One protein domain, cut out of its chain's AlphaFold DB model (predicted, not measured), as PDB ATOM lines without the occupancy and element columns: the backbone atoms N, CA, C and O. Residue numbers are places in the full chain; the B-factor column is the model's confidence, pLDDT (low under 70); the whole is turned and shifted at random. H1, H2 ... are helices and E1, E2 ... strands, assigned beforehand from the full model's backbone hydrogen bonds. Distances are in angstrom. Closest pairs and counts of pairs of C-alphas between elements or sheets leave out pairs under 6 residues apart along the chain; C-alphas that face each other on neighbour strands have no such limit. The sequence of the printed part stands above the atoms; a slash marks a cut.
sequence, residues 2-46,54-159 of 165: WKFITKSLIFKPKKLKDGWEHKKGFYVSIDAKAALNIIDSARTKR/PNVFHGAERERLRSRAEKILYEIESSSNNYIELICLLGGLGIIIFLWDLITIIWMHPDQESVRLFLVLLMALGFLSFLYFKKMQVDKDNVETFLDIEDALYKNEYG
ATOM      1  N   TRP A   2      -1.772 -11.282  20.126       40.78
ATOM      2  CA  TRP A   2      -2.144 -12.418  19.245       40.78
ATOM      3  C   TRP A   2      -2.136 -13.813  19.905       40.78
ATOM      4  O   TRP A   2      -3.120 -14.545  19.821       40.78
ATOM      5  N   LYS A   3      -1.050 -14.168  20.616       50.00
ATOM      6  CA  LYS A   3      -0.930 -15.447  21.353       50.00
ATOM      7  C   LYS A   3      -2.022 -15.649  22.416       50.00
ATOM      8  O   LYS A   3      -2.240 -16.781  22.820       50.00
ATOM      9  N   PHE A   4      -2.655 -14.576  22.897       51.88
ATOM     10  CA  PHE A   4      -3.701 -14.636  23.923       51.88
ATOM     11  C   PHE A   4      -5.086 -14.885  23.316       51.88
ATOM     12  O   PHE A   4      -5.792 -15.779  23.775       51.88
ATOM     13  N   ILE A   5      -5.450 -14.158  22.252       49.59
ATOM     14  CA  ILE A   5      -6.761 -14.295  21.590       49.59
ATOM     15  C   ILE A   5      -6.911 -15.694  20.984       49.59
ATOM     16  O   ILE A   5      -7.916 -16.363  21.194       49.59
ATOM     17  N   THR A   6      -5.863 -16.178  20.314       51.84
ATOM     18  CA  THR A   6      -5.852 -17.532  19.745       51.84
ATOM     19  C   THR A   6      -5.963 -18.604  20.825       51.84
ATOM     20  O   THR A   6      -6.830 -19.454  20.723       51.84
ATOM     21  N   LYS A   7      -5.185 -18.542  21.914       54.72
ATOM     22  CA  LYS A   7      -5.214 -19.574  22.972       54.72
ATOM     23  C   LYS A   7      -6.539 -19.696  23.733       54.72
ATOM     24  O   LYS A   7      -6.775 -20.749  24.315       54.72
ATOM     25  N   SER A   8      -7.359 -18.649  23.758       51.34
ATOM     26  CA  SER A   8      -8.585 -18.606  24.573       51.34
ATOM     27  C   SER A   8      -9.794 -19.246  23.879       51.34
ATOM     28  O   SER A   8     -10.732 -19.656  24.551       51.34
ATOM     29  N   LEU A   9      -9.762 -19.354  22.547       58.62
ATOM     30  CA  LEU A   9     -10.839 -19.914  21.713       58.62
ATOM     31  C   LEU A   9     -10.500 -21.307  21.160       58.62
ATOM     32  O   LEU A   9     -11.199 -21.840  20.302       58.62
ATOM     33  N   ILE A  10      -9.392 -21.875  21.629       63.28
ATOM     34  CA  ILE A  10      -8.832 -23.128  21.153       63.28
ATOM     35  C   ILE A  10      -9.257 -24.267  22.084       63.28
ATOM     36  O   ILE A  10      -8.961 -24.249  23.283       63.28
ATOM     37  N   PHE A  11      -9.890 -25.298  21.523       66.00
ATOM     38  CA  PHE A  11     -10.144 -26.534  22.257       66.00
ATOM     39  C   PHE A  11      -8.880 -27.367  22.331       66.00
ATOM     40  O   PHE A  11      -8.191 -27.593  21.335       66.00
ATOM     41  N   LYS A  12      -8.581 -27.849  23.533       76.44
ATOM     42  CA  LYS A  12      -7.488 -28.791  23.736       76.44
ATOM     43  C   LYS A  12      -7.963 -30.180  23.296       76.44
ATOM     44  O   LYS A  12      -8.941 -30.658  23.877       76.44
ATOM     45  N   PRO A  13      -7.309 -30.832  22.318       76.75
ATOM     46  CA  PRO A  13      -7.660 -32.193  21.941       76.75
ATOM     47  C   PRO A  13      -7.514 -33.149  23.126       76.75
ATOM     48  O   PRO A  13      -6.640 -32.996  23.988       76.75
ATOM     49  N   LYS A  14      -8.409 -34.134  23.183       81.69
ATOM     50  CA  LYS A  14      -8.443 -35.127  24.256       81.69
ATOM     51  C   LYS A  14      -7.259 -36.082  24.102       81.69
ATOM     52  O   LYS A  14      -6.976 -36.546  23.004       81.69
ATOM     53  N   LYS A  15      -6.577 -36.412  25.201       83.50
ATOM     54  CA  LYS A  15      -5.566 -37.482  25.191       83.50
ATOM     55  C   LYS A  15      -6.246 -38.840  25.022       83.50
ATOM     56  O   LYS A  15      -7.277 -39.094  25.652       83.50
ATOM     57  N   LEU A  16      -5.668 -39.701  24.192       81.25
ATOM     58  CA  LEU A  16      -6.130 -41.076  24.035       81.25
ATOM     59  C   LEU A  16      -5.707 -41.907  25.252       81.25
ATOM     60  O   LEU A  16      -4.696 -41.610  25.887       81.25
ATOM     61  N   LYS A  17      -6.504 -42.928  25.599       75.44
ATOM     62  CA  LYS A  17      -6.144 -43.888  26.658       75.44
ATOM     63  C   LYS A  17      -4.959 -44.748  26.224       75.44
ATOM     64  O   LYS A  17      -4.006 -44.870  26.979       75.44
ATOM     65  N   ASP A  18      -5.013 -45.225  24.983       77.88
ATOM     66  CA  ASP A  18      -3.939 -45.936  24.303       77.88
ATOM     67  C   ASP A  18      -3.650 -45.192  22.996       77.88
ATOM     68  O   ASP A  18      -4.553 -44.979  22.182       77.88
ATOM     69  N   GLY A  19      -2.417 -44.724  22.813       76.12
ATOM     70  CA  GLY A  19      -2.008 -44.149  21.535       76.12
ATOM     71  C   GLY A  19      -1.724 -45.238  20.503       76.12
ATOM     72  O   GLY A  19      -1.463 -46.393  20.846       76.12
ATOM     73  N   TRP A  20      -1.765 -44.869  19.230       76.19
ATOM     74  CA  TRP A  20      -1.656 -45.799  18.106       76.19
ATOM     75  C   TRP A  20      -0.737 -45.240  17.023       76.19
ATOM     76  O   TRP A  20      -0.504 -44.036  16.938       76.19
ATOM     77  N   GLU A  21      -0.185 -46.117  16.192       75.19
ATOM     78  CA  GLU A  21       0.680 -45.720  15.084       75.19
ATOM     79  C   GLU A  21      -0.171 -45.408  13.849       75.19
ATOM     80  O   GLU A  21      -0.806 -46.297  13.283       75.19
ATOM     81  N   HIS A  22      -0.218 -44.136  13.440       67.94
ATOM     82  CA  HIS A  22      -1.045 -43.720  12.304       67.94
ATOM     83  C   HIS A  22      -0.400 -44.061  10.957       67.94
ATOM     84  O   HIS A  22      -1.096 -44.472  10.029       67.94
ATOM     85  N   LYS A  23       0.933 -43.959  10.871       68.19
ATOM     86  CA  LYS A  23       1.795 -44.461   9.786       68.19
ATOM     87  C   LYS A  23       3.172 -44.789  10.363       68.19
ATOM     88  O   LYS A  23       3.500 -44.296  11.441       68.19
ATOM     89  N   LYS A  24       3.967 -45.599   9.648       60.44
ATOM     90  CA  LYS A  24       5.287 -46.063  10.111       60.44
ATOM     91  C   LYS A  24       6.117 -44.918  10.704       60.44
ATOM     92  O   LYS A  24       6.354 -43.912  10.041       60.44
ATOM     93  N   GLY A  25       6.529 -45.081  11.954       57.59
ATOM     94  CA  GLY A  25       7.361 -44.141  12.691       57.59
ATOM     95  C   GLY A  25       6.598 -43.045  13.449       57.59
ATOM     96  O   GLY A  25       7.224 -42.386  14.290       57.59
ATOM     97  N   PHE A  26       5.286 -42.880  13.221       69.00
ATOM     98  CA  PHE A  26       4.458 -41.801  13.770       69.00
ATOM     99  C   PHE A  26       3.390 -42.305  14.753       69.00
ATOM    100  O   PHE A  26       2.363 -42.872  14.372       69.00
ATOM    101  N   TYR A  27       3.635 -42.042  16.038       70.75
ATOM    102  CA  TYR A  27       2.733 -42.371  17.137       70.75
ATOM    103  C   TYR A  27       1.783 -41.209  17.441       70.75
ATOM    104  O   TYR A  27       2.215 -40.067  17.595       70.75
ATOM    105  N   VAL A  28       0.495 -41.515  17.559       78.19
ATOM    106  CA  VAL A  28      -0.582 -40.578  17.874       78.19
ATOM    107  C   VAL A  28      -1.071 -40.842  19.293       78.19
ATOM    108  O   VAL A  28      -1.605 -41.907  19.590       78.19
ATOM    109  N   SER A  29      -0.909 -39.852  20.168       81.31
ATOM    110  CA  SER A  29      -1.289 -39.887  21.591       81.31
ATOM    111  C   SER A  29      -2.548 -39.059  21.910       81.31
ATOM    112  O   SER A  29      -3.024 -39.037  23.051       81.31
ATOM    113  N   ILE A  30      -3.095 -38.356  20.915       84.38
ATOM    114  CA  ILE A  30      -4.216 -37.416  21.040       84.38
ATOM    115  C   ILE A  30      -5.310 -37.728  20.015       84.38
ATOM    116  O   ILE A  30      -5.027 -38.238  18.933       84.38
ATOM    117  N   ASP A  31      -6.560 -37.423  20.352       82.56
ATOM    118  CA  ASP A  31      -7.675 -37.481  19.410       82.56
ATOM    119  C   ASP A  31      -7.516 -36.350  18.390       82.56
ATOM    120  O   ASP A  31      -7.697 -35.182  18.729       82.56
ATOM    121  N   ALA A  32      -7.075 -36.711  17.183       84.81
ATOM    122  CA  ALA A  32      -6.633 -35.789  16.140       84.81
ATOM    123  C   ALA A  32      -7.326 -36.037  14.790       84.81
ATOM    124  O   ALA A  32      -6.721 -35.905  13.725       84.81
ATOM    125  N   LYS A  33      -8.589 -36.480  14.813       84.88
ATOM    126  CA  LYS A  33      -9.304 -36.901  13.601       84.88
ATOM    127  C   LYS A  33      -9.385 -35.793  12.543       84.88
ATOM    128  O   LYS A  33      -9.243 -36.085  11.354       84.88
ATOM    129  N   ALA A  34      -9.609 -34.541  12.946       85.12
ATOM    130  CA  ALA A  34      -9.706 -33.426  12.008       85.12
ATOM    131  C   ALA A  34      -8.338 -33.100  11.392       85.12
ATOM    132  O   ALA A  34      -8.222 -32.980  10.170       85.12
ATOM    133  N   ALA A  35      -7.295 -33.043  12.221       85.88
ATOM    134  CA  ALA A  35      -5.927 -32.810  11.786       85.88
ATOM    135  C   ALA A  35      -5.456 -33.874  10.793       85.88
ATOM    136  O   ALA A  35      -4.894 -33.530   9.754       85.88
ATOM    137  N   LEU A  36      -5.730 -35.153  11.068       87.44
ATOM    138  CA  LEU A  36      -5.353 -36.252  10.179       87.44
ATOM    139  C   LEU A  36      -6.017 -36.132   8.802       87.44
ATOM    140  O   LEU A  36      -5.328 -36.234   7.791       87.44
ATOM    141  N   ASN A  37      -7.312 -35.808   8.740       87.56
ATOM    142  CA  ASN A  37      -8.008 -35.598   7.464       87.56
ATOM    143  C   ASN A  37      -7.405 -34.439   6.642       87.56
ATOM    144  O   ASN A  37      -7.278 -34.531   5.415       87.56
ATOM    145  N   ILE A  38      -7.024 -33.344   7.309       86.94
ATOM    146  CA  ILE A  38      -6.381 -32.185   6.670       86.94
ATOM    147  C   ILE A  38      -4.995 -32.569   6.142       86.94
ATOM    148  O   ILE A  38      -4.662 -32.264   4.994       86.94
ATOM    149  N   ILE A  39      -4.202 -33.265   6.961       88.31
ATOM    150  CA  ILE A  39      -2.861 -33.739   6.606       88.31
ATOM    151  C   ILE A  39      -2.933 -34.715   5.431       88.31
ATOM    152  O   ILE A  39      -2.173 -34.562   4.480       88.31
ATOM    153  N   ASP A  40      -3.861 -35.672   5.442       86.31
ATOM    154  CA  ASP A  40      -4.047 -36.641   4.358       86.31
ATOM    155  C   ASP A  40      -4.402 -35.946   3.037       86.31
ATOM    156  O   ASP A  40      -3.811 -36.239   1.994       86.31
ATOM    157  N   SER A  41      -5.292 -34.952   3.089       86.69
ATOM    158  CA  SER A  41      -5.661 -34.138   1.924       86.69
ATOM    159  C   SER A  41      -4.476 -33.333   1.378       86.69
ATOM    160  O   SER A  41      -4.295 -33.215   0.162       86.69
ATOM    161  N   ALA A  42      -3.650 -32.777   2.268       86.12
ATOM    162  CA  ALA A  42      -2.442 -32.047   1.899       86.12
ATOM    163  C   ALA A  42      -1.346 -32.979   1.361       86.12
ATOM    164  O   ALA A  42      -0.654 -32.623   0.407       86.12
ATOM    165  N   ARG A  43      -1.233 -34.196   1.904       82.62
ATOM    166  CA  ARG A  43      -0.272 -35.214   1.476       82.62
ATOM    167  C   ARG A  43      -0.470 -35.580   0.010       82.62
ATOM    168  O   ARG A  43       0.492 -35.567  -0.755       82.62
ATOM    169  N   THR A  44      -1.717 -35.837  -0.385       79.31
ATOM    170  CA  THR A  44      -2.075 -36.130  -1.779       79.31
ATOM    171  C   THR A  44      -1.632 -34.998  -2.699       79.31
ATOM    172  O   THR A  44      -0.971 -35.249  -3.697       79.31
ATOM    173  N   LYS A  45      -1.899 -33.737  -2.334       79.88
ATOM    174  CA  LYS A  45      -1.464 -32.571  -3.123       79.88
ATOM    175  C   LYS A  45       0.061 -32.461  -3.208       79.88
ATOM    176  O   LYS A  45       0.591 -32.164  -4.275       79.88
ATOM    177  N   ARG A  46       0.759 -32.725  -2.100       75.06
ATOM    178  CA  ARG A  46       2.219 -32.620  -1.994       75.06
ATOM    179  C   ARG A  46       2.950 -33.646  -2.858       75.06
ATOM    180  O   ARG A  46       3.962 -33.296  -3.463       75.06
ATOM    181  N   PRO A  54      14.495 -28.088  -0.097       65.12
ATOM    182  CA  PRO A  54      15.301 -28.739   0.929       65.12
ATOM    183  C   PRO A  54      14.512 -28.832   2.238       65.12
ATOM    184  O   PRO A  54      13.921 -27.855   2.700       65.12
ATOM    185  N   ASN A  55      14.496 -30.026   2.826       73.69
ATOM    186  CA  ASN A  55      13.835 -30.285   4.097       73.69
ATOM    187  C   ASN A  55      14.750 -29.845   5.253       73.69
ATOM    188  O   ASN A  55      15.800 -30.447   5.482       73.69
ATOM    189  N   VAL A  56      14.345 -28.804   5.985       78.12
ATOM    190  CA  VAL A  56      15.099 -28.224   7.116       78.12
ATOM    191  C   VAL A  56      15.207 -29.147   8.335       78.12
ATOM    192  O   VAL A  56      15.996 -28.876   9.236       78.12
ATOM    193  N   PHE A  57      14.438 -30.237   8.375       79.69
ATOM    194  CA  PHE A  57      14.476 -31.239   9.443       79.69
ATOM    195  C   PHE A  57      15.391 -32.424   9.122       79.69
ATOM    196  O   PHE A  57      15.503 -33.357   9.920       79.69
ATOM    197  N   HIS A  58      16.054 -32.409   7.963       74.25
ATOM    198  CA  HIS A  58      16.957 -33.480   7.580       74.25
ATOM    199  C   HIS A  58      18.168 -33.559   8.524       74.25
ATOM    200  O   HIS A  58      18.803 -32.546   8.810       74.25
ATOM    201  N   GLY A  59      18.482 -34.763   9.015       72.56
ATOM    202  CA  GLY A  59      19.578 -34.995   9.965       72.56
ATOM    203  C   GLY A  59      19.236 -34.694  11.430       72.56
ATOM    204  O   GLY A  59      20.095 -34.845  12.293       72.56
ATOM    205  N   ALA A  60      18.000 -34.291  11.741       82.00
ATOM    206  CA  ALA A  60      17.558 -34.150  13.124       82.00
ATOM    207  C   ALA A  60      17.305 -35.518  13.785       82.00
ATOM    208  O   ALA A  60      16.875 -36.473  13.133       82.00
ATOM    209  N   GLU A  61      17.524 -35.590  15.099       85.06
ATOM    210  CA  GLU A  61      17.296 -36.797  15.900       85.06
ATOM    211  C   GLU A  61      15.828 -37.248  15.876       85.06
ATOM    212  O   GLU A  61      14.898 -36.442  15.998       85.06
ATOM    213  N   ARG A  62      15.621 -38.568  15.784       81.19
ATOM    214  CA  ARG A  62      14.298 -39.204  15.673       81.19
ATOM    215  C   ARG A  62      13.351 -38.820  16.812       81.19
ATOM    216  O   ARG A  62      12.191 -38.505  16.558       81.19
ATOM    217  N   GLU A  63      13.828 -38.814  18.054       82.50
ATOM    218  CA  GLU A  63      13.006 -38.462  19.223       82.50
ATOM    219  C   GLU A  63      12.556 -36.999  19.187       82.50
ATOM    220  O   GLU A  63      11.386 -36.689  19.425       82.50
ATOM    221  N   ARG A  64      13.460 -36.096  18.791       85.38
ATOM    222  CA  ARG A  64      13.161 -34.670  18.635       85.38
ATOM    223  C   ARG A  64      12.137 -34.425  17.529       85.38
ATOM    224  O   ARG A  64      11.254 -33.580  17.691       85.38
ATOM    225  N   LEU A  65      12.233 -35.163  16.423       83.19
ATOM    226  CA  LEU A  65      11.255 -35.120  15.336       83.19
ATOM    227  C   LEU A  65       9.884 -35.627  15.790       83.19
ATOM    228  O   LEU A  65       8.889 -34.952  15.544       83.19
ATOM    229  N   ARG A  66       9.827 -36.742  16.525       82.62
ATOM    230  CA  ARG A  66       8.575 -37.286  17.075       82.62
ATOM    231  C   ARG A  66       7.880 -36.317  18.023       82.62
ATOM    232  O   ARG A  66       6.712 -36.002  17.813       82.62
ATOM    233  N   SER A  67       8.606 -35.778  19.003       84.44
ATOM    234  CA  SER A  67       8.052 -34.797  19.946       84.44
ATOM    235  C   SER A  67       7.522 -33.548  19.228       84.44
ATOM    236  O   SER A  67       6.473 -33.002  19.576       84.44
ATOM    237  N   ARG A  68       8.216 -33.099  18.175       86.44
ATOM    238  CA  ARG A  68       7.783 -31.941  17.389       86.44
ATOM    239  C   ARG A  68       6.578 -32.247  16.501       86.44
ATOM    240  O   ARG A  68       5.705 -31.389  16.392       86.44
ATOM    241  N   ALA A  69       6.511 -33.439  15.913       85.44
ATOM    242  CA  ALA A  69       5.360 -33.895  15.139       85.44
ATOM    243  C   ALA A  69       4.102 -33.966  16.011       85.44
ATOM    244  O   ALA A  69       3.060 -33.456  15.615       85.44
ATOM    245  N   GLU A  70       4.214 -34.514  17.223       85.50
ATOM    246  CA  GLU A  70       3.115 -34.579  18.195       85.50
ATOM    247  C   GLU A  70       2.628 -33.180  18.591       85.50
ATOM    248  O   GLU A  70       1.429 -32.904  18.585       85.50
ATOM    249  N   LYS A  71       3.559 -32.257  18.868       86.69
ATOM    250  CA  LYS A  71       3.215 -30.866  19.180       86.69
ATOM    251  C   LYS A  71       2.483 -30.177  18.024       86.69
ATOM    252  O   LYS A  71       1.519 -29.456  18.261       86.69
ATOM    253  N   ILE A  72       2.935 -30.376  16.789       87.19
ATOM    254  CA  ILE A  72       2.302 -29.760  15.618       87.19
ATOM    255  C   ILE A  72       0.948 -30.409  15.331       87.19
ATOM    256  O   ILE A  72      -0.003 -29.692  15.042       87.19
ATOM    257  N   LEU A  73       0.823 -31.731  15.478       87.81
ATOM    258  CA  LEU A  73      -0.461 -32.424  15.368       87.81
ATOM    259  C   LEU A  73      -1.469 -31.852  16.371       87.81
ATOM    260  O   LEU A  73      -2.605 -31.559  16.003       87.81
ATOM    261  N   TYR A  74      -1.029 -31.631  17.614       87.12
ATOM    262  CA  TYR A  74      -1.826 -30.947  18.624       87.12
ATOM    263  C   TYR A  74      -2.242 -29.561  18.134       87.12
ATOM    264  O   TYR A  74      -3.421 -29.241  18.171       87.12
ATOM    265  N   GLU A  75      -1.308 -28.737  17.655       85.75
ATOM    266  CA  GLU A  75      -1.607 -27.376  17.190       85.75
ATOM    267  C   GLU A  75      -2.596 -27.350  16.014       85.75
ATOM    268  O   GLU A  75      -3.496 -26.510  16.019       85.75
ATOM    269  N   ILE A  76      -2.484 -28.281  15.060       87.12
ATOM    270  CA  ILE A  76      -3.423 -28.411  13.938       87.12
ATOM    271  C   ILE A  76      -4.812 -28.770  14.463       87.12
ATOM    272  O   ILE A  76      -5.754 -28.030  14.203       87.12
ATOM    273  N   GLU A  77      -4.948 -29.839  15.252       87.25
ATOM    274  CA  GLU A  77      -6.251 -30.289  15.765       87.25
ATOM    275  C   GLU A  77      -6.926 -29.211  16.621       87.25
ATOM    276  O   GLU A  77      -8.121 -28.932  16.518       87.25
ATOM    277  N   SER A  78      -6.131 -28.558  17.459       83.44
ATOM    278  CA  SER A  78      -6.576 -27.485  18.336       83.44
ATOM    279  C   SER A  78      -7.033 -26.257  17.531       83.44
ATOM    280  O   SER A  78      -7.991 -25.584  17.913       83.44
ATOM    281  N   SER A  79      -6.394 -25.986  16.388       81.88
ATOM    282  CA  SER A  79      -6.793 -24.921  15.464       81.88
ATOM    283  C   SER A  79      -8.006 -25.292  14.606       81.88
ATOM    284  O   SER A  79      -8.846 -24.428  14.348       81.88
ATOM    285  N   SER A  80      -8.141 -26.554  14.191       79.88
ATOM    286  CA  SER A  80      -9.305 -27.057  13.447       79.88
ATOM    287  C   SER A  80     -10.590 -26.970  14.262       79.88
ATOM    288  O   SER A  80     -11.655 -26.721  13.713       79.88
ATOM    289  N   ASN A  81     -10.485 -27.106  15.583       73.88
ATOM    290  CA  ASN A  81     -11.619 -26.992  16.493       73.88
ATOM    291  C   ASN A  81     -11.850 -25.553  16.998       73.88
ATOM    292  O   ASN A  81     -12.502 -25.362  18.017       73.88
ATOM    293  N   ASN A  82     -11.308 -24.521  16.343       77.38
ATOM    294  CA  ASN A  82     -11.374 -23.139  16.828       77.38
ATOM    295  C   ASN A  82     -12.566 -22.349  16.247       77.38
ATOM    296  O   ASN A  82     -12.787 -22.334  15.039       77.38
ATOM    297  N   TYR A  83     -13.266 -21.586  17.096       77.31
ATOM    298  CA  TYR A  83     -14.376 -20.708  16.703       77.31
ATOM    299  C   TYR A  83     -13.988 -19.478  15.872       77.31
ATOM    300  O   TYR A  83     -14.887 -18.789  15.401       77.31
ATOM    301  N   ILE A  84     -12.701 -19.166  15.679       80.62
ATOM    302  CA  ILE A  84     -12.281 -17.978  14.906       80.62
ATOM    303  C   ILE A  84     -12.928 -17.945  13.517       80.62
ATOM    304  O   ILE A  84     -13.395 -16.889  13.110       80.62
ATOM    305  N   GLU A  85     -13.004 -19.074  12.807       80.12
ATOM    306  CA  GLU A  85     -13.646 -19.116  11.483       80.12
ATOM    307  C   GLU A  85     -15.133 -18.778  11.563       80.12
ATOM    308  O   GLU A  85     -15.616 -17.947  10.798       80.12
ATOM    309  N   LEU A  86     -15.838 -19.347  12.543       84.50
ATOM    310  CA  LEU A  86     -17.254 -19.077  12.772       84.50
ATOM    311  C   LEU A  86     -17.501 -17.613  13.166       84.50
ATOM    312  O   LEU A  86     -18.428 -16.990  12.659       84.50
ATOM    313  N   ILE A  87     -16.664 -17.052  14.042       85.81
ATOM    314  CA  ILE A  87     -16.749 -15.655  14.489       85.81
ATOM    315  C   ILE A  87     -16.468 -14.704  13.323       85.81
ATOM    316  O   ILE A  87     -17.213 -13.747  13.128       85.81
ATOM    317  N   CYS A  88     -15.427 -14.968  12.529       88.00
ATOM    318  CA  CYS A  88     -15.119 -14.182  11.337       88.00
ATOM    319  C   CYS A  88     -16.257 -14.255  10.310       88.00
ATOM    320  O   CYS A  88     -16.604 -13.229   9.732       88.00
ATOM    321  N   LEU A  89     -16.865 -15.430  10.115       87.56
ATOM    322  CA  LEU A  89     -17.969 -15.624   9.176       87.56
ATOM    323  C   LEU A  89     -19.247 -14.910   9.638       87.56
ATOM    324  O   LEU A  89     -19.770 -14.065   8.917       87.56
ATOM    325  N   LEU A  90     -19.749 -15.227  10.836       90.62
ATOM    326  CA  LEU A  90     -21.007 -14.675  11.352       90.62
ATOM    327  C   LEU A  90     -20.878 -13.184  11.674       90.62
ATOM    328  O   LEU A  90     -21.757 -12.398  11.326       90.62
ATOM    329  N   GLY A  91     -19.768 -12.785  12.297       89.94
ATOM    330  CA  GLY A  91     -19.473 -11.383  12.581       89.94
ATOM    331  C   GLY A  91     -19.266 -10.577  11.302       89.94
ATOM    332  O   GLY A  91     -19.804  -9.481  11.179       89.94
ATOM    333  N   GLY A  92     -18.550 -11.138  10.320       92.00
ATOM    334  CA  GLY A  92     -18.358 -10.514   9.013       92.00
ATOM    335  C   GLY A  92     -19.677 -10.322   8.269       92.00
ATOM    336  O   GLY A  92     -19.948  -9.222   7.799       92.00
ATOM    337  N   LEU A  93     -20.532 -11.351   8.231       93.69
ATOM    338  CA  LEU A  93     -21.859 -11.270   7.617       93.69
ATOM    339  C   LEU A  93     -22.726 -10.196   8.284       93.69
ATOM    340  O   LEU A  93     -23.326  -9.380   7.590       93.69
ATOM    341  N   GLY A  94     -22.747 -10.159   9.621       92.62
ATOM    342  CA  GLY A  94     -23.469  -9.133  10.372       92.62
ATOM    343  C   GLY A  94     -22.989  -7.724  10.027       92.62
ATOM    344  O   GLY A  94     -23.797  -6.867   9.683       92.62
ATOM    345  N   ILE A  95     -21.672  -7.490  10.037       93.25
ATOM    346  CA  ILE A  95     -21.100  -6.185   9.680       93.25
ATOM    347  C   ILE A  95     -21.443  -5.801   8.235       93.25
ATOM    348  O   ILE A  95     -21.770  -4.645   7.989       93.25
ATOM    349  N   ILE A  96     -21.404  -6.741   7.285       93.88
ATOM    350  CA  ILE A  96     -21.738  -6.475   5.877       93.88
ATOM    351  C   ILE A  96     -23.194  -6.024   5.724       93.88
ATOM    352  O   ILE A  96     -23.443  -5.044   5.026       93.88
ATOM    353  N   ILE A  97     -24.139  -6.695   6.392       94.12
ATOM    354  CA  ILE A  97     -25.560  -6.311   6.367       94.12
ATOM    355  C   ILE A  97     -25.728  -4.889   6.920       94.12
ATOM    356  O   ILE A  97     -26.316  -4.035   6.263       94.12
ATOM    357  N   PHE A  98     -25.123  -4.598   8.074       91.19
ATOM    358  CA  PHE A  98     -25.180  -3.264   8.678       91.19
ATOM    359  C   PHE A  98     -24.515  -2.180   7.821       91.19
ATOM    360  O   PHE A  98     -25.017  -1.062   7.749       91.19
ATOM    361  N   LEU A  99     -23.390  -2.485   7.165       93.19
ATOM    362  CA  LEU A  99     -22.721  -1.559   6.248       93.19
ATOM    363  C   LEU A  99     -23.605  -1.223   5.047       93.19
ATOM    364  O   LEU A  99     -23.610  -0.075   4.604       93.19
ATOM    365  N   TRP A 100     -24.340  -2.210   4.532       93.31
ATOM    366  CA  TRP A 100     -25.274  -2.008   3.432       93.31
ATOM    367  C   TRP A 100     -26.422  -1.083   3.836       93.31
ATOM    368  O   TRP A 100     -26.692  -0.106   3.147       93.31
ATOM    369  N   ASP A 101     -27.042  -1.306   4.990       90.69
ATOM    370  CA  ASP A 101     -28.107  -0.417   5.466       90.69
ATOM    371  C   ASP A 101     -27.573   1.000   5.717       90.69
ATOM    372  O   ASP A 101     -28.165   1.994   5.287       90.69
ATOM    373  N   LEU A 102     -26.392   1.116   6.327       90.69
ATOM    374  CA  LEU A 102     -25.782   2.403   6.643       90.69
ATOM    375  C   LEU A 102     -25.403   3.206   5.389       90.69
ATOM    376  O   LEU A 102     -25.534   4.430   5.397       90.69
ATOM    377  N   ILE A 103     -24.991   2.547   4.299       93.81
ATOM    378  CA  ILE A 103     -24.689   3.246   3.043       93.81
ATOM    379  C   ILE A 103     -25.945   3.881   2.442       93.81
ATOM    380  O   ILE A 103     -25.870   4.991   1.919       93.81
ATOM    381  N   THR A 104     -27.106   3.226   2.565       91.31
ATOM    382  CA  THR A 104     -28.375   3.786   2.080       91.31
ATOM    383  C   THR A 104     -28.780   5.016   2.888       91.31
ATOM    384  O   THR A 104     -29.171   6.025   2.304       91.31
ATOM    385  N   ILE A 105     -28.590   4.976   4.212       89.75
ATOM    386  CA  ILE A 105     -28.843   6.112   5.105       89.75
ATOM    387  C   ILE A 105     -27.930   7.285   4.747       89.75
ATOM    388  O   ILE A 105     -28.423   8.393   4.566       89.75
ATOM    389  N   ILE A 106     -26.624   7.049   4.583       91.00
ATOM    390  CA  ILE A 106     -25.662   8.096   4.201       91.00
ATOM    391  C   ILE A 106     -26.021   8.704   2.840       91.00
ATOM    392  O   ILE A 106     -25.903   9.913   2.659       91.00
ATOM    393  N   TRP A 107     -26.464   7.877   1.889       92.19
ATOM    394  CA  TRP A 107     -26.850   8.339   0.556       92.19
ATOM    395  C   TRP A 107     -28.101   9.225   0.579       92.19
ATOM    396  O   TRP A 107     -28.178  10.197  -0.169       92.19
ATOM    397  N   MET A 108     -29.081   8.900   1.426       90.62
ATOM    398  CA  MET A 108     -30.316   9.680   1.559       90.62
ATOM    399  C   MET A 108     -30.118  10.937   2.414       90.62
ATOM    400  O   MET A 108     -30.569  12.016   2.036       90.62
ATOM    401  N   HIS A 109     -29.436  10.804   3.553       87.38
ATOM    402  CA  HIS A 109     -29.221  11.859   4.540       87.38
ATOM    403  C   HIS A 109     -27.831  11.711   5.185       87.38
ATOM    404  O   HIS A 109     -27.689  11.029   6.206       87.38
ATOM    405  N   PRO A 110     -26.789  12.334   4.607       85.81
ATOM    406  CA  PRO A 110     -25.445  12.237   5.154       85.81
ATOM    407  C   PRO A 110     -25.363  12.985   6.487       85.81
ATOM    408  O   PRO A 110     -25.638  14.182   6.560       85.81
ATOM    409  N   ASP A 111     -24.939  12.273   7.528       92.81
ATOM    410  CA  ASP A 111     -24.702  12.815   8.863       92.81
ATOM    411  C   ASP A 111     -23.292  12.437   9.341       92.81
ATOM    412  O   ASP A 111     -22.719  11.422   8.935       92.81
ATOM    413  N   GLN A 112     -22.698  13.273  10.195       92.00
ATOM    414  CA  GLN A 112     -21.333  13.054  10.666       92.00
ATOM    415  C   GLN A 112     -21.195  11.742  11.455       92.00
ATOM    416  O   GLN A 112     -20.178  11.055  11.321       92.00
ATOM    417  N   GLU A 113     -22.199  11.372  12.251       91.44
ATOM    418  CA  GLU A 113     -22.172  10.147  13.053       91.44
ATOM    419  C   GLU A 113     -22.355   8.901  12.180       91.44
ATOM    420  O   GLU A 113     -21.637   7.915  12.363       91.44
ATOM    421  N   SER A 114     -23.230   8.953  11.168       89.75
ATOM    422  CA  SER A 114     -23.433   7.822  10.249       89.75
ATOM    423  C   SER A 114     -22.175   7.520   9.427       89.75
ATOM    424  O   SER A 114     -21.772   6.359   9.319       89.75
ATOM    425  N   VAL A 115     -21.471   8.549   8.943       90.12
ATOM    426  CA  VAL A 115     -20.187   8.386   8.236       90.12
ATOM    427  C   VAL A 115     -19.088   7.849   9.163       90.12
ATOM    428  O   VAL A 115     -18.317   6.971   8.767       90.12
ATOM    429  N   ARG A 116     -19.008   8.322  10.414       93.19
ATOM    430  CA  ARG A 116     -18.041   7.803  11.402       93.19
ATOM    431  C   ARG A 116     -18.286   6.331  11.715       93.19
ATOM    432  O   ARG A 116     -17.338   5.544  11.704       93.19
ATOM    433  N   LEU A 117     -19.541   5.950  11.953       91.88
ATOM    434  CA  LEU A 117     -19.923   4.564  12.210       91.88
ATOM    435  C   LEU A 117     -19.559   3.658  11.026       91.88
ATOM    436  O   LEU A 117     -19.027   2.568  11.231       91.88
ATOM    437  N   PHE A 118     -19.751   4.135   9.793       91.81
ATOM    438  CA  PHE A 118     -19.380   3.407   8.579       91.81
ATOM    439  C   PHE A 118     -17.877   3.111   8.524       91.81
ATOM    440  O   PHE A 118     -17.475   1.970   8.289       91.81
ATOM    441  N   LEU A 119     -17.032   4.102   8.825       92.81
ATOM    442  CA  LEU A 119     -15.579   3.913   8.880       92.81
ATOM    443  C   LEU A 119     -15.156   2.927   9.980       92.81
ATOM    444  O   LEU A 119     -14.275   2.096   9.753       92.81
ATOM    445  N   VAL A 120     -15.788   2.979  11.157       94.62
ATOM    446  CA  VAL A 120     -15.511   2.036  12.255       94.62
ATOM    447  C   VAL A 120     -15.876   0.603  11.861       94.62
ATOM    448  O   VAL A 120     -15.081  -0.313  12.081       94.62
ATOM    449  N   LEU A 121     -17.035   0.404  11.231       93.75
ATOM    450  CA  LEU A 121     -17.471  -0.907  10.748       93.75
ATOM    451  C   LEU A 121     -16.556  -1.448   9.638       93.75
ATOM    452  O   LEU A 121     -16.214  -2.631   9.659       93.75
ATOM    453  N   LEU A 122     -16.077  -0.593   8.728       94.00
ATOM    454  CA  LEU A 122     -15.071  -0.981   7.731       94.00
ATOM    455  C   LEU A 122     -13.754  -1.427   8.376       94.00
ATOM    456  O   LEU A 122     -13.194  -2.452   7.980       94.00
ATOM    457  N   MET A 123     -13.265  -0.706   9.391       94.69
ATOM    458  CA  MET A 123     -12.065  -1.115  10.133       94.69
ATOM    459  C   MET A 123     -12.268  -2.458  10.844       94.69
ATOM    460  O   MET A 123     -11.381  -3.313  10.805       94.69
ATOM    461  N   ALA A 124     -13.440  -2.676  11.449       93.25
ATOM    462  CA  ALA A 124     -13.783  -3.945  12.085       93.25
ATOM    463  C   ALA A 124     -13.822  -5.103  11.071       93.25
ATOM    464  O   ALA A 124     -13.256  -6.167  11.333       93.25
ATOM    465  N   LEU A 125     -14.403  -4.891   9.884       93.12
ATOM    466  CA  LEU A 125     -14.430  -5.887   8.809       93.12
ATOM    467  C   LEU A 125     -13.021  -6.211   8.289       93.12
ATOM    468  O   LEU A 125     -12.676  -7.382   8.089       93.12
ATOM    469  N   GLY A 126     -12.183  -5.185   8.115       93.25
ATOM    470  CA  GLY A 126     -10.776  -5.345   7.749       93.25
ATOM    471  C   GLY A 126     -10.001  -6.156   8.789       93.25
ATOM    472  O   GLY A 126      -9.243  -7.060   8.436       93.25
ATOM    473  N   PHE A 127     -10.250  -5.907  10.077       91.12
ATOM    474  CA  PHE A 127      -9.655  -6.672  11.167       91.12
ATOM    475  C   PHE A 127     -10.111  -8.141  11.178       91.12
ATOM    476  O   PHE A 127      -9.262  -9.029  11.271       91.12
ATOM    477  N   LEU A 128     -11.409  -8.429  11.011       90.81
ATOM    478  CA  LEU A 128     -11.911  -9.810  10.910       90.81
ATOM    479  C   LEU A 128     -11.310 -10.557   9.716       90.81
ATOM    480  O   LEU A 128     -10.920 -11.720   9.847       90.81
ATOM    481  N   SER A 129     -11.184  -9.880   8.574       89.94
ATOM    482  CA  SER A 129     -10.557 -10.438   7.373       89.94
ATOM    483  C   SER A 129      -9.081 -10.753   7.619       89.94
ATOM    484  O   SER A 129      -8.611 -11.844   7.301       89.94
ATOM    485  N   PHE A 130      -8.346  -9.832   8.252       90.69
ATOM    486  CA  PHE A 130      -6.953 -10.050   8.639       90.69
ATOM    487  C   PHE A 130      -6.795 -11.255   9.578       90.69
ATOM    488  O   PHE A 130      -5.926 -12.098   9.348       90.69
ATOM    489  N   LEU A 131      -7.645 -11.369  10.608       86.75
ATOM    490  CA  LEU A 131      -7.649 -12.514  11.524       86.75
ATOM    491  C   LEU A 131      -7.850 -13.835  10.765       86.75
ATOM    492  O   LEU A 131      -7.102 -14.789  10.994       86.75
ATOM    493  N   TYR A 132      -8.820 -13.869   9.847       87.81
ATOM    494  CA  TYR A 132      -9.143 -15.043   9.038       87.81
ATOM    495  C   TYR A 132      -7.960 -15.483   8.166       87.81
ATOM    496  O   TYR A 132      -7.493 -16.618   8.273       87.81
ATOM    497  N   PHE A 133      -7.401 -14.567   7.365       87.75
ATOM    498  CA  PHE A 133      -6.250 -14.882   6.512       87.75
ATOM    499  C   PHE A 133      -5.035 -15.315   7.324       87.75
ATOM    500  O   PHE A 133      -4.309 -16.230   6.926       87.75
ATOM    501  N   LYS A 134      -4.812 -14.686   8.482       86.38
ATOM    502  CA  LYS A 134      -3.674 -15.030   9.325       86.38
ATOM    503  C   LYS A 134      -3.819 -16.413   9.955       86.38
ATOM    504  O   LYS A 134      -2.828 -17.140   9.997       86.38
ATOM    505  N   LYS A 135      -5.022 -16.803  10.392       85.38
ATOM    506  CA  LYS A 135      -5.305 -18.174  10.846       85.38
ATOM    507  C   LYS A 135      -5.057 -19.186   9.726       85.38
ATOM    508  O   LYS A 135      -4.287 -20.119   9.926       85.38
ATOM    509  N   MET A 136      -5.615 -18.945   8.540       85.94
ATOM    510  CA  MET A 136      -5.454 -19.838   7.388       85.94
ATOM    511  C   MET A 136      -3.978 -20.041   7.011       85.94
ATOM    512  O   MET A 136      -3.562 -21.152   6.683       85.94
ATOM    513  N   GLN A 137      -3.165 -18.982   7.090       86.94
ATOM    514  CA  GLN A 137      -1.723 -19.076   6.867       86.94
ATOM    515  C   GLN A 137      -1.036 -19.961   7.917       86.94
ATOM    516  O   GLN A 137      -0.276 -20.850   7.548       86.94
ATOM    517  N   VAL A 138      -1.318 -19.744   9.206       86.19
ATOM    518  CA  VAL A 138      -0.722 -20.529  10.301       86.19
ATOM    519  C   VAL A 138      -1.082 -22.009  10.181       86.19
ATOM    520  O   VAL A 138      -0.211 -22.860  10.338       86.19
ATOM    521  N   ASP A 139      -2.335 -22.325   9.853       86.94
ATOM    522  CA  ASP A 139      -2.783 -23.711   9.693       86.94
ATOM    523  C   ASP A 139      -2.073 -24.392   8.520       86.94
ATOM    524  O   ASP A 139      -1.580 -25.513   8.653       86.94
ATOM    525  N   LYS A 140      -1.928 -23.686   7.393       87.50
ATOM    526  CA  LYS A 140      -1.168 -24.176   6.240       87.50
ATOM    527  C   LYS A 140       0.306 -24.412   6.583       87.50
ATOM    528  O   LYS A 140       0.848 -25.454   6.222       87.50
ATOM    529  N   ASP A 141       0.941 -23.476   7.283       87.94
ATOM    530  CA  ASP A 141       2.347 -23.587   7.684       87.94
ATOM    531  C   ASP A 141       2.561 -24.764   8.649       87.94
ATOM    532  O   ASP A 141       3.537 -25.508   8.518       87.94
ATOM    533  N   ASN A 142       1.628 -24.988   9.579       89.25
ATOM    534  CA  ASN A 142       1.659 -26.124  10.497       89.25
ATOM    535  C   ASN A 142       1.525 -27.458   9.752       89.25
ATOM    536  O   ASN A 142       2.302 -28.377  10.010       89.25
ATOM    537  N   VAL A 143       0.599 -27.555   8.794       90.38
ATOM    538  CA  VAL A 143       0.420 -28.758   7.964       90.38
ATOM    539  C   VAL A 143       1.666 -29.040   7.119       90.38
ATOM    540  O   VAL A 143       2.146 -30.170   7.094       90.38
ATOM    541  N   GLU A 144       2.249 -28.030   6.472       88.06
ATOM    542  CA  GLU A 144       3.489 -28.204   5.702       88.06
ATOM    543  C   GLU A 144       4.668 -28.615   6.592       88.06
ATOM    544  O   GLU A 144       5.436 -29.510   6.230       88.06
ATOM    545  N   THR A 145       4.785 -28.012   7.779       87.88
ATOM    546  CA  THR A 145       5.819 -28.370   8.758       87.88
ATOM    547  C   THR A 145       5.646 -29.809   9.235       87.88
ATOM    548  O   THR A 145       6.632 -30.533   9.364       87.88
ATOM    549  N   PHE A 146       4.405 -30.249   9.463       89.44
ATOM    550  CA  PHE A 146       4.108 -31.637   9.806       89.44
ATOM    551  C   PHE A 146       4.586 -32.593   8.708       89.44
ATOM    552  O   PHE A 146       5.324 -33.535   8.991       89.44
ATOM    553  N   LEU A 147       4.231 -32.319   7.449       88.00
ATOM    554  CA  LEU A 147       4.628 -33.148   6.309       88.00
ATOM    555  C   LEU A 147       6.153 -33.152   6.092       88.00
ATOM    556  O   LEU A 147       6.697 -34.129   5.581       88.00
ATOM    557  N   ASP A 148       6.863 -32.075   6.446       86.81
ATOM    558  CA  ASP A 148       8.333 -32.039   6.419       86.81
ATOM    559  C   ASP A 148       8.965 -32.904   7.506       86.81
ATOM    560  O   ASP A 148       9.956 -33.589   7.250       86.81
ATOM    561  N   ILE A 149       8.390 -32.915   8.705       86.94
ATOM    562  CA  ILE A 149       8.852 -33.799   9.776       86.94
ATOM    563  C   ILE A 149       8.567 -35.261   9.426       86.94
ATOM    564  O   ILE A 149       9.432 -36.106   9.639       86.94
ATOM    565  N   GLU A 150       7.396 -35.554   8.852       84.19
ATOM    566  CA  GLU A 150       7.046 -36.895   8.369       84.19
ATOM    567  C   GLU A 150       8.059 -37.388   7.320       84.19
ATOM    568  O   GLU A 150       8.621 -38.471   7.466       84.19
ATOM    569  N   ASP A 151       8.388 -36.557   6.326       82.81
ATOM    570  CA  ASP A 151       9.397 -36.880   5.309       82.81
ATOM    571  C   ASP A 151      10.806 -37.068   5.902       82.81
ATOM    572  O   ASP A 151      11.548 -37.957   5.484       82.81
ATOM    573  N   ALA A 152      11.185 -36.265   6.901       82.94
ATOM    574  CA  ALA A 152      12.477 -36.398   7.576       82.94
ATOM    575  C   ALA A 152      12.565 -37.689   8.405       82.94
ATOM    576  O   ALA A 152      13.599 -38.357   8.379       82.94
ATOM    577  N   LEU A 153      11.486 -38.063   9.101       82.62
ATOM    578  CA  LEU A 153      11.384 -39.335   9.818       82.62
ATOM    579  C   LEU A 153      11.498 -40.516   8.852       82.62
ATOM    580  O   LEU A 153      12.312 -41.408   9.083       82.62
ATOM    581  N   TYR A 154      10.759 -40.476   7.741       80.00
ATOM    582  CA  TYR A 154      10.819 -41.516   6.717       80.00
ATOM    583  C   TYR A 154      12.227 -41.641   6.123       80.00
ATOM    584  O   TYR A 154      12.770 -42.738   6.022       80.00
ATOM    585  N   LYS A 155      12.877 -40.516   5.803       79.12
ATOM    586  CA  LYS A 155      14.243 -40.517   5.268       79.12
ATOM    587  C   LYS A 155      15.284 -41.015   6.271       79.12
ATOM    588  O   LYS A 155      16.234 -41.670   5.857       79.12
ATOM    589  N   ASN A 156      15.115 -40.741   7.563       80.88
ATOM    590  CA  ASN A 156      15.994 -41.284   8.600       80.88
ATOM    591  C   ASN A 156      15.863 -42.813   8.728       80.88
ATOM    592  O   ASN A 156      16.843 -43.472   9.061       80.88
ATOM    593  N   GLU A 157      14.680 -43.376   8.468       78.44
ATOM    594  CA  GLU A 157      14.433 -44.824   8.558       78.44
ATOM    595  C   GLU A 157      14.773 -45.578   7.260       78.44
ATOM    596  O   GLU A 157      15.244 -46.711   7.321       78.44
ATOM    597  N   TYR A 158      14.569 -44.956   6.093       78.00
ATOM    598  CA  TYR A 158      14.636 -45.624   4.785       78.00
ATOM    599  C   TYR A 158      15.655 -45.025   3.804       78.00
ATOM    600  O   TYR A 158      15.808 -45.526   2.694       78.00
ATOM    601  N   GLY A 159      16.340 -43.935   4.159       74.94
ATOM    602  CA  GLY A 159      17.365 -43.284   3.328       74.94
ATOM    603  C   GLY A 159      16.837 -42.453   2.147       74.94
ATOM    604  O   GLY A 159      17.574 -41.632   1.596       74.94
TER     605      GLY A 159
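What this domain is: This is residues 2 to 46 and 54 to 159 of the 165 residues of an uncharacterized protein of Acinetobacter sp. CIP 102136 (UniProt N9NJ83). One very long helix, H5, runs nearly the whole length of an elongated body; H4 folds back along its first part as a long helical hairpin, and H3 packs along its later part. Around H3 is a broader head, where H2 crosses H5 with its residues 38 to 43 and meets the later part of H3 with its residues 33 to 35, and a small two-stranded hairpin, E1 and E2, packs on H3 through E2. H1 touches no other helix. The printed part has 151 residues, with five named helices and two named strands in the order H1 E1 E2 H2 H3 H4 H5; the sheet is antiparallel, in the order E1 - E2, and the class is mostly helix. The whole is loose, with a radius of gyration of the C-alphas of 21.5 A and spans of 72 by 37 by 27 A.

Where its parts are: E1 is residues 15 to 23, 18.4 A from first to last C-alpha, and bends by 92 degrees at residue 18. E2 is residues 26 to 30, 12.1 A. H3 is residues 62 to 80, 26.6 A, and H2 is residues 33 to 46, 19.9 A. H5, residues 112 to 158, is 69.1 A long, from C-alpha 112 at (-21.333, 13.054, 10.666) to C-alpha 158 at (14.636, -45.624, 4.785). H4 is residues 84 to 108, 35.6 A. H1 is residues 2 to 8, with C-alpha 2 at (-2.144, -12.418, 19.245).

How they stand to each other: E1 and E2 form an antiparallel hairpin at 156 degrees, with N 20 and O 28 at 3.0 A and N 28 and O 20 at 2.8 A, both within hydrogen-bond range. The closest C-alphas of E2 and H3, Phe 26 and Arg 66, are 6.9 A apart. H3 touches H5, the hub, closest at the C-alphas of Ala 69 and Phe 146, 5.9 A, at a shallow tilt of 30 degrees, opposite ways. H2 touches H3 with residues 33 to 35 alone, closest at the C-alphas of Ala 35 and Glu 77, 4.7 A; their tilt of 71 degrees is only just about perpendicular. H2 touches H5 with residues 38 to 43 alone, closest at the C-alphas of Ile 39 and Val 143, 6.1 A, about perpendicular at 75 degrees. H4 and H5 form a helical hairpin and touch, closest at the C-alphas of Cys 88 and Leu 128, 5.4 A, at a shallow tilt of 25 degrees, opposite ways. H1 and H4 are only just apart, 8.1 A at the closest. Every O i to N i+4 pair is within hydrogen-bond range in H2, H3, H4 and H5; in H1, 2 of 3 are.

The domain as a whole: The two C-alphas farthest apart, those of His 109 and Tyr 158, are 72.3 A apart. Residues 47 to 53 are not printed, and C-alphas 46 and 54 are 14.0 A apart across that cut, in the link from H2 to H3. Of the links that are printed whole, H1 to E1 is short and the others are tight. The mean pLDDT of the printed part is 82.7; residues 2 to 11, 22 to 26 and 54 are under 70.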